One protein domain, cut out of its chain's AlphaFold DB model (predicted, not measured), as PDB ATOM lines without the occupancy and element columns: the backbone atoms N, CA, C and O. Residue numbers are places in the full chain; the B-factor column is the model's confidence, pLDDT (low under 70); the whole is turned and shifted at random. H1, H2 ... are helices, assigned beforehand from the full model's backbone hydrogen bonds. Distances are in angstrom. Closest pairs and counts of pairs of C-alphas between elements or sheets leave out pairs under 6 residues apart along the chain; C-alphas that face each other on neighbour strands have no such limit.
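AT A GLANCE: This is residues 8 to 68 of the 80 residues of an uncharacterized protein of Verrucomicrobia subdivision 3 bacterium (UniProt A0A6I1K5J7). A long helix, H2, runs beside a shorter one, H1, in the opposite direction with a gap between them, and the long loop that joins them reaches out beyond one end of the pair. In that loop, residues 27 to 28 pair antiparallel with residues 40 to 41. The printed part has 61 residues with two named helices, H1 then H2, and no named strand; the class is all helix. It is loose, with a radius of gyration of the C-alphas of 14.6 A, and elongated, spanning 46 by 25 by 14 A.

IN THESE COORDINATES: H2, residues 46 to 68, is 33.0 A long, from C-alpha 46 at (153.127, 229.180, 231.385) to C-alpha 68 at (184.622, 219.444, 229.233). H1, residues 13 to 22, is 14.3 A long and begins at C-alpha 13 (173.888, 216.221, 245.049).

HOW THE PARTS SIT: H2 and H1 are near each other, with 8 pairs of C-alphas within 10 A, the closest 8.4 A apart. In both helices every O i to N i+4 pair is within hydrogen-bond range.

THE WHOLE: The C-alphas of Lys 35 and Glu 68, the two farthest apart, are 46.3 A apart. The link from H1 to H2, 23 residues, is long. The printed part has no cut. Residues 32 to 39 have pLDDT under 70.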
ATOM      1  N   LEU A   8     174.775 212.622 233.108       88.69
ATOM      2  CA  LEU A   8     174.436 212.192 234.472       88.69
ATOM      3  C   LEU A   8     175.664 211.958 235.361       88.69
ATOM      4  O   LEU A   8     175.582 212.196 236.558       88.69
ATOM      5  N   LYS A   9     176.807 211.551 234.790       89.56
ATOM      6  CA  LYS A   9     178.073 211.362 235.532       89.56
ATOM      7  C   LYS A   9     178.535 212.647 236.240       89.56
ATOM      8  O   LYS A   9     179.246 212.574 237.234       89.56
ATOM      9  N   TYR A  10     178.159 213.812 235.717       90.12
ATOM     10  CA  TYR A  10     178.631 215.123 236.178       90.12
ATOM     11  C   TYR A  10     177.613 215.862 237.058       90.12
ATOM     12  O   TYR A  10     177.825 217.033 237.398       90.12
ATOM     13  N   LEU A  11     176.502 215.194 237.376       90.94
ATOM     14  CA  LEU A  11     175.482 215.667 238.299       90.94
ATOM     15  C   LEU A  11     176.011 215.591 239.733       90.94
ATOM     16  O   LEU A  11     176.589 214.571 240.109       90.94
ATOM     17  N   THR A  12     175.793 216.637 240.530       92.38
ATOM     18  CA  THR A  12     176.111 216.616 241.966       92.38
ATOM     19  C   THR A  12     174.851 216.623 242.824       92.38
ATOM     20  O   THR A  12     173.766 216.992 242.367       92.38
ATOM     21  N   ASP A  13     174.992 216.222 244.086       92.25
ATOM     22  CA  ASP A  13     173.888 216.221 245.049       92.25
ATOM     23  C   ASP A  13     173.359 217.644 245.300       92.25
ATOM     24  O   ASP A  13     172.155 217.842 245.473       92.25
ATOM     25  N   GLU A  14     174.234 218.656 245.254       91.88
ATOM     26  CA  GLU A  14     173.840 220.063 245.380       91.88
ATOM     27  C   GLU A  14     172.951 220.516 244.224       91.88
ATOM     28  O   GLU A  14     171.989 221.246 244.455       91.88
ATOM     29  N   ASP A  15     173.229 220.066 242.999       90.69
ATOM     30  CA  ASP A  15     172.397 220.395 241.842       90.69
ATOM     31  C   ASP A  15     170.977 219.819 242.002       90.69
ATOM     32  O   ASP A  15     169.982 220.471 241.680       90.69
ATOM     33  N   ILE A  16     170.876 218.593 242.530       89.25
ATOM     34  CA  ILE A  16     169.592 217.938 242.814       89.25
ATOM     35  C   ILE A  16     168.844 218.707 243.906       89.25
ATOM     36  O   ILE A  16     167.637 218.929 243.792       89.25
ATOM     37  N   MET A  17     169.553 219.123 244.958       92.25
ATOM     38  CA  MET A  17     168.983 219.904 246.052       92.25
ATOM     39  C   MET A  17     168.469 221.268 245.570       92.25
ATOM     40  O   MET A  17     167.361 221.659 245.935       92.25
ATOM     41  N   GLU A  18     169.233 221.973 244.729       90.00
ATOM     42  CA  GLU A  18     168.851 223.270 244.150       90.00
ATOM     43  C   GLU A  18     167.525 223.157 243.381       90.00
ATOM     44  O   GLU A  18     166.582 223.909 243.642       90.00
ATOM     45  N   GLU A  19     167.406 222.159 242.501       87.75
ATOM     46  CA  GLU A  19     166.180 221.927 241.727       87.75
ATOM     47  C   GLU A  19     165.004 221.459 242.599       87.75
ATOM     48  O   GLU A  19     163.853 221.841 242.355       87.75
ATOM     49  N   ALA A  20     165.258 220.667 243.643       87.19
ATOM     50  CA  ALA A  20     164.220 220.251 244.584       87.19
ATOM     51  C   ALA A  20     163.649 221.449 245.362       87.19
ATOM     52  O   ALA A  20     162.427 221.601 245.474       87.19
ATOM     53  N   LEU A  21     164.517 222.340 245.848       89.31
ATOM     54  CA  LEU A  21     164.117 223.557 246.553       89.31
ATOM     55  C   LEU A  21     163.356 224.516 245.630       89.31
ATOM     56  O   LEU A  21     162.297 225.013 246.016       89.31
ATOM     57  N   ALA A  22     163.819 224.699 244.391       87.12
ATOM     58  CA  ALA A  22     163.169 225.563 243.403       87.12
ATOM     59  C   ALA A  22     161.744 225.112 243.033       87.12
ATOM     60  O   ALA A  22     160.927 225.932 242.627       87.12
ATOM     61  N   ASN A  23     161.428 223.823 243.186       84.75
ATOM     62  CA  ASN A  23     160.105 223.264 242.890       84.75
ATOM     63  C   ASN A  23     159.222 223.062 244.133       84.75
ATOM     64  O   ASN A  23     158.071 222.627 244.018       84.75
ATOM     65  N   THR A  24     159.726 223.378 245.330       86.06
ATOM     66  CA  THR A  24     159.025 223.096 246.592       86.06
ATOM     67  C   THR A  24     157.694 223.848 246.704       86.06
ATOM     68  O   THR A  24     156.724 223.296 247.215       86.06
ATOM     69  N   HIS A  25     157.568 225.061 246.155       85.06
ATOM     70  CA  HIS A  25     156.313 225.837 246.173       85.06
ATOM     71  C   HIS A  25     155.174 225.197 245.358       85.06
ATOM     72  O   HIS A  25     153.988 225.501 245.556       85.06
ATOM     73  N   ARG A  26     155.515 224.303 244.424       82.75
ATOM     74  CA  ARG A  26     154.546 223.524 243.642       82.75
ATOM     75  C   ARG A  26     154.125 222.246 244.352       82.75
ATOM     76  O   ARG A  26     153.080 221.699 243.989       82.75
ATOM     77  N   TYR A  27     154.882 221.798 245.351       83.81
ATOM     78  CA  TYR A  27     154.533 220.641 246.159       83.81
ATOM     79  C   TYR A  27     153.330 220.943 247.046       83.81
ATOM     80  O   TYR A  27     153.288 221.930 247.779       83.81
ATOM     81  N   LYS A  28     152.337 220.063 246.975       80.31
ATOM     82  CA  LYS A  28     151.192 220.052 247.872       80.31
ATOM     83  C   LYS A  28     151.158 218.724 248.623       80.31
ATOM     84  O   LYS A  28     151.104 217.676 247.976       80.31
ATOM     85  N   PRO A  29     151.178 218.751 249.968       76.62
ATOM     86  CA  PRO A  29     151.187 217.532 250.771       76.62
ATOM     87  C   PRO A  29     149.860 216.771 250.668       76.62
ATOM     88  O   PRO A  29     149.845 215.544 250.707       76.62
ATOM     89  N   GLU A  30     148.751 217.490 250.494       74.38
ATOM     90  CA  GLU A  30     147.420 216.908 250.331       74.38
ATOM     91  C   GLU A  30     147.270 216.307 248.929       74.38
ATOM     92  O   GLU A  30     147.409 217.041 247.960       74.38
ATOM     93  N   PRO A  31     146.986 215.008 248.759       70.56
ATOM     94  CA  PRO A  31     146.780 214.407 247.441       70.56
ATOM     95  C   PRO A  31     145.477 214.887 246.773       70.56
ATOM     96  O   PRO A  31     144.422 214.877 247.399       70.56
ATOM     97  N   LEU A  32     145.519 215.200 245.468       66.00
ATOM     98  CA  LEU A  32     144.332 215.578 244.664       66.00
ATOM     99  C   LEU A  32     143.239 214.500 244.627       66.00
ATOM    100  O   LEU A  32     142.054 214.813 244.606       66.00
ATOM    101  N   PHE A  33     143.645 213.232 244.594       61.50
ATOM    102  CA  PHE A  33     142.748 212.080 244.549       61.50
ATOM    103  C   PHE A  33     143.289 211.023 245.509       61.50
ATOM    104  O   PHE A  33     144.073 210.146 245.141       61.50
ATOM    105  N   ALA A  34     142.939 211.167 246.784       61.78
ATOM    106  CA  ALA A  34     143.385 210.294 247.858       61.78
ATOM    107  C   ALA A  34     142.966 208.829 247.618       61.78
ATOM    108  O   ALA A  34     141.854 208.418 247.936       61.78
ATOM    109  N   LYS A  35     143.893 208.024 247.091       58.84
ATOM    110  CA  LYS A  35     143.957 206.571 247.343       58.84
ATOM    111  C   LYS A  35     145.345 206.095 247.781       58.84
ATOM    112  O   LYS A  35     145.453 205.014 248.340       58.84
ATOM    113  N   THR A  36     146.399 206.889 247.567       61.53
ATOM    114  CA  THR A  36     147.796 206.456 247.770       61.53
ATOM    115  C   THR A  36     148.607 207.297 248.761       61.53
ATOM    116  O   THR A  36     149.762 206.966 249.006       61.53
ATOM    117  N   GLY A  37     148.036 208.352 249.357       56.28
ATOM    118  CA  GLY A  37     148.651 209.080 250.483       56.28
ATOM    119  C   GLY A  37     149.966 209.816 250.186       56.28
ATOM    120  O   GLY A  37     150.686 210.161 251.116       56.28
ATOM    121  N   LYS A  38     150.304 210.057 248.914       65.81
ATOM    122  CA  LYS A  38     151.506 210.808 248.517       65.81
ATOM    123  C   LYS A  38     151.095 212.169 247.959       65.81
ATOM    124  O   LYS A  38     150.196 212.227 247.123       65.81
ATOM    125  N   GLY A  39     151.740 213.239 248.430       69.50
ATOM    126  CA  GLY A  39     151.535 214.601 247.924       69.50
ATOM    127  C   GLY A  39     151.775 214.716 246.413       69.50
ATOM    128  O   GLY A  39     152.366 213.827 245.797       69.50
ATOM    129  N   TYR A  40     151.308 215.805 245.803       75.06
ATOM    130  CA  TYR A  40     151.375 216.022 244.356       75.06
ATOM    131  C   TYR A  40     152.069 217.337 244.001       75.06
ATOM    132  O   TYR A  40     152.056 218.297 244.771       75.06
ATOM    133  N   LEU A  41     152.645 217.400 242.799       77.50
ATOM    134  CA  LEU A  41     153.110 218.654 242.212       77.50
ATOM    135  C   LEU A  41     151.973 219.286 241.419       77.50
ATOM    136  O   LEU A  41     151.381 218.649 240.544       77.50
ATOM    137  N   ARG A  42     151.672 220.554 241.700       81.25
ATOM    138  CA  ARG A  42     150.718 221.313 240.891       81.25
ATOM    139  C   ARG A  42     151.199 221.438 239.436       81.25
ATOM    140  O   ARG A  42     152.413 221.528 239.196       81.25
ATOM    141  N   PRO A  43     150.265 221.484 238.466       83.06
ATOM    142  CA  PRO A  43     150.595 221.855 237.095       83.06
ATOM    143  C   PRO A  43     151.337 223.192 237.069       83.06
ATOM    144  O   PRO A  43     150.957 224.102 237.800       83.06
ATOM    145  N   ALA A  44     152.379 223.283 236.241       85.31
ATOM    146  CA  ALA A  44     153.107 224.530 236.034       85.31
ATOM    147  C   ALA A  44     152.263 225.519 235.218       85.31
ATOM    148  O   ALA A  44     151.673 225.117 234.202       85.31
ATOM    149  N   THR A  45     152.252 226.793 235.613       89.19
ATOM    150  CA  THR A  45     151.750 227.883 234.759       89.19
ATOM    151  C   THR A  45     152.678 228.103 233.552       89.19
ATOM    152  O   THR A  45     153.793 227.573 233.528       89.19
ATOM    153  N   PRO A  46     152.248 228.829 232.503       91.81
ATOM    154  CA  PRO A  46     153.127 229.180 231.385       91.81
ATOM    155  C   PRO A  46     154.416 229.888 231.823       91.81
ATOM    156  O   PRO A  46     155.485 229.555 231.320       91.81
ATOM    157  N   GLU A  47     154.325 230.793 232.796       90.31
ATOM    158  CA  GLU A  47     155.458 231.547 233.342       90.31
ATOM    159  C   GLU A  47     156.419 230.619 234.094       90.31
ATOM    160  O   GLU A  47     157.620 230.630 233.835       90.31
ATOM    161  N   GLU A  48     155.888 229.736 234.949       88.62
ATOM    162  CA  GLU A  48     156.695 228.727 235.646       88.62
ATOM    163  C   GLU A  48     157.399 227.791 234.655       88.62
ATOM    164  O   GLU A  48     158.556 227.438 234.856       88.62
ATOM    165  N   LYS A  49     156.743 227.417 233.546       88.06
ATOM    166  CA  LYS A  49     157.384 226.611 232.494       88.06
ATOM    167  C   LYS A  49     158.525 227.351 231.809       88.06
ATOM    168  O   LYS A  49     159.520 226.723 231.460       88.06
ATOM    169  N   GLU A  50     158.379 228.649 231.568       91.31
ATOM    170  CA  GLU A  50     159.443 229.454 230.971       91.31
ATOM    171  C   GLU A  50     160.650 229.553 231.910       91.31
ATOM    172  O   GLU A  50     161.792 229.373 231.485       91.31
ATOM    173  N   GLU A  51     160.403 229.764 233.201       89.56
ATOM    174  CA  GLU A  51     161.446 229.748 234.222       89.56
ATOM    175  C   GLU A  51     162.116 228.376 234.343       89.56
ATOM    176  O   GLU A  51     163.345 228.309 234.368       89.56
ATOM    177  N   ASP A  52     161.341 227.289 234.347       88.31
ATOM    178  CA  ASP A  52     161.847 225.912 234.358       88.31
ATOM    179  C   ASP A  52     162.757 225.655 233.143       88.31
ATOM    180  O   ASP A  52     163.836 225.075 233.282       88.31
ATOM    181  N   MET A  53     162.369 226.125 231.949       89.88
ATOM    182  CA  MET A  53     163.207 226.018 230.749       89.88
ATOM    183  C   MET A  53     164.502 226.815 230.895       89.88
ATOM    184  O   MET A  53     165.576 226.278 230.630       89.88
ATOM    185  N   ARG A  54     164.424 228.060 231.376       90.56
ATOM    186  CA  ARG A  54     165.598 228.916 231.592       90.56
ATOM    187  C   ARG A  54     166.580 228.287 232.583       90.56
ATOM    188  O   ARG A  54     167.783 228.263 232.322       90.56
ATOM    189  N   ARG A  55     166.078 227.741 233.699       89.06
ATOM    190  CA  ARG A  55     166.899 227.016 234.683       89.06
ATOM    191  C   ARG A  55     167.505 225.759 234.074       89.06
ATOM    192  O   ARG A  55     168.709 225.551 234.202       89.06
ATOM    193  N   SER A  56     166.721 224.979 233.327       88.50
ATOM    194  CA  SER A  56     167.206 223.774 232.649       88.50
ATOM    195  C   SER A  56     168.317 224.075 231.640       88.50
ATOM    196  O   SER A  56     169.289 223.323 231.568       88.50
ATOM    197  N   GLU A  57     168.209 225.152 230.868       91.06
ATOM    198  CA  GLU A  57     169.239 225.558 229.907       91.06
ATOM    199  C   GLU A  57     170.529 225.989 230.609       91.06
ATOM    200  O   GLU A  57     171.613 225.511 230.256       91.06
ATOM    201  N   ALA A  58     170.415 226.821 231.650       91.62
ATOM    202  CA  ALA A  58     171.550 227.228 232.474       91.62
ATOM    203  C   ALA A  58     172.225 226.017 233.135       91.62
ATOM    204  O   ALA A  58     173.452 225.909 233.168       91.62
ATOM    205  N   PHE A  59     171.430 225.065 233.616       90.88
ATOM    206  CA  PHE A  59     171.912 223.841 234.229       90.88
ATOM    207  C   PHE A  59     172.672 222.943 233.249       90.88
ATOM    208  O   PHE A  59     173.792 222.515 233.535       90.88
ATOM    209  N   ILE A  60     172.123 222.731 232.051       90.38
ATOM    210  CA  ILE A  60     172.798 221.978 230.988       90.38
ATOM    211  C   ILE A  60     174.127 222.646 230.614       90.38
ATOM    212  O   ILE A  60     175.113 221.944 230.394       90.38
ATOM    213  N   ALA A  61     174.179 223.979 230.549       91.88
ATOM    214  CA  ALA A  61     175.419 224.703 230.279       91.88
ATOM    215  C   ALA A  61     176.470 224.475 231.381       91.88
ATOM    216  O   ALA A  61     177.614 224.143 231.067       91.88
ATOM    217  N   ARG A  62     176.073 224.561 232.661       92.50
ATOM    218  CA  ARG A  62     176.950 224.267 233.810       92.50
ATOM    219  C   ARG A  62     177.508 222.844 233.745       92.50
ATOM    220  O   ARG A  62     178.719 222.660 233.859       92.50
ATOM    221  N   ILE A  63     176.654 221.844 233.515       92.94
ATOM    222  CA  ILE A  63     177.094 220.446 233.458       92.94
ATOM    223  C   ILE A  63     178.016 220.188 232.261       92.94
ATOM    224  O   ILE A  63     179.032 219.511 232.412       92.94
ATOM    225  N   LYS A  64     177.720 220.748 231.083       92.12
ATOM    226  CA  LYS A  64     178.610 220.620 229.919       92.12
ATOM    227  C   LYS A  64     180.003 221.176 230.207       92.12
ATOM    228  O   LYS A  64     180.982 220.509 229.899       92.12
ATOM    229  N   ALA A  65     180.095 222.333 230.862       92.69
ATOM    230  CA  ALA A  65     181.383 222.905 231.248       92.69
ATOM    231  C   ALA A  65     182.168 221.984 232.201       92.69
ATOM    232  O   ALA A  65     183.380 221.834 232.055       92.69
ATOM    233  N   ARG A  66     181.486 221.315 233.145       92.44
ATOM    234  CA  ARG A  66     182.116 220.306 234.018       92.44
ATOM    235  C   ARG A  66     182.594 219.089 233.224       92.44
ATOM    236  O   ARG A  66     183.718 218.645 233.434       92.44
ATOM    237  N   ALA A  67     181.782 218.598 232.290       91.06
ATOM    238  CA  ALA A  67     182.141 217.478 231.423       91.06
ATOM    239  C   ALA A  67     183.381 217.783 230.568       91.06
ATOM    240  O   ALA A  67     184.286 216.961 230.466       91.06
ATOM    241  N   GLU A  68     183.456 218.985 229.994       90.62
ATOM    242  CA  GLU A  68     184.622 219.444 229.233       90.62
ATOM    243  C   GLU A  68     185.871 219.594 230.113       90.62
ATOM    244  O   GLU A  68     186.981 219.285 229.678       90.62
TER     245      GLU A  68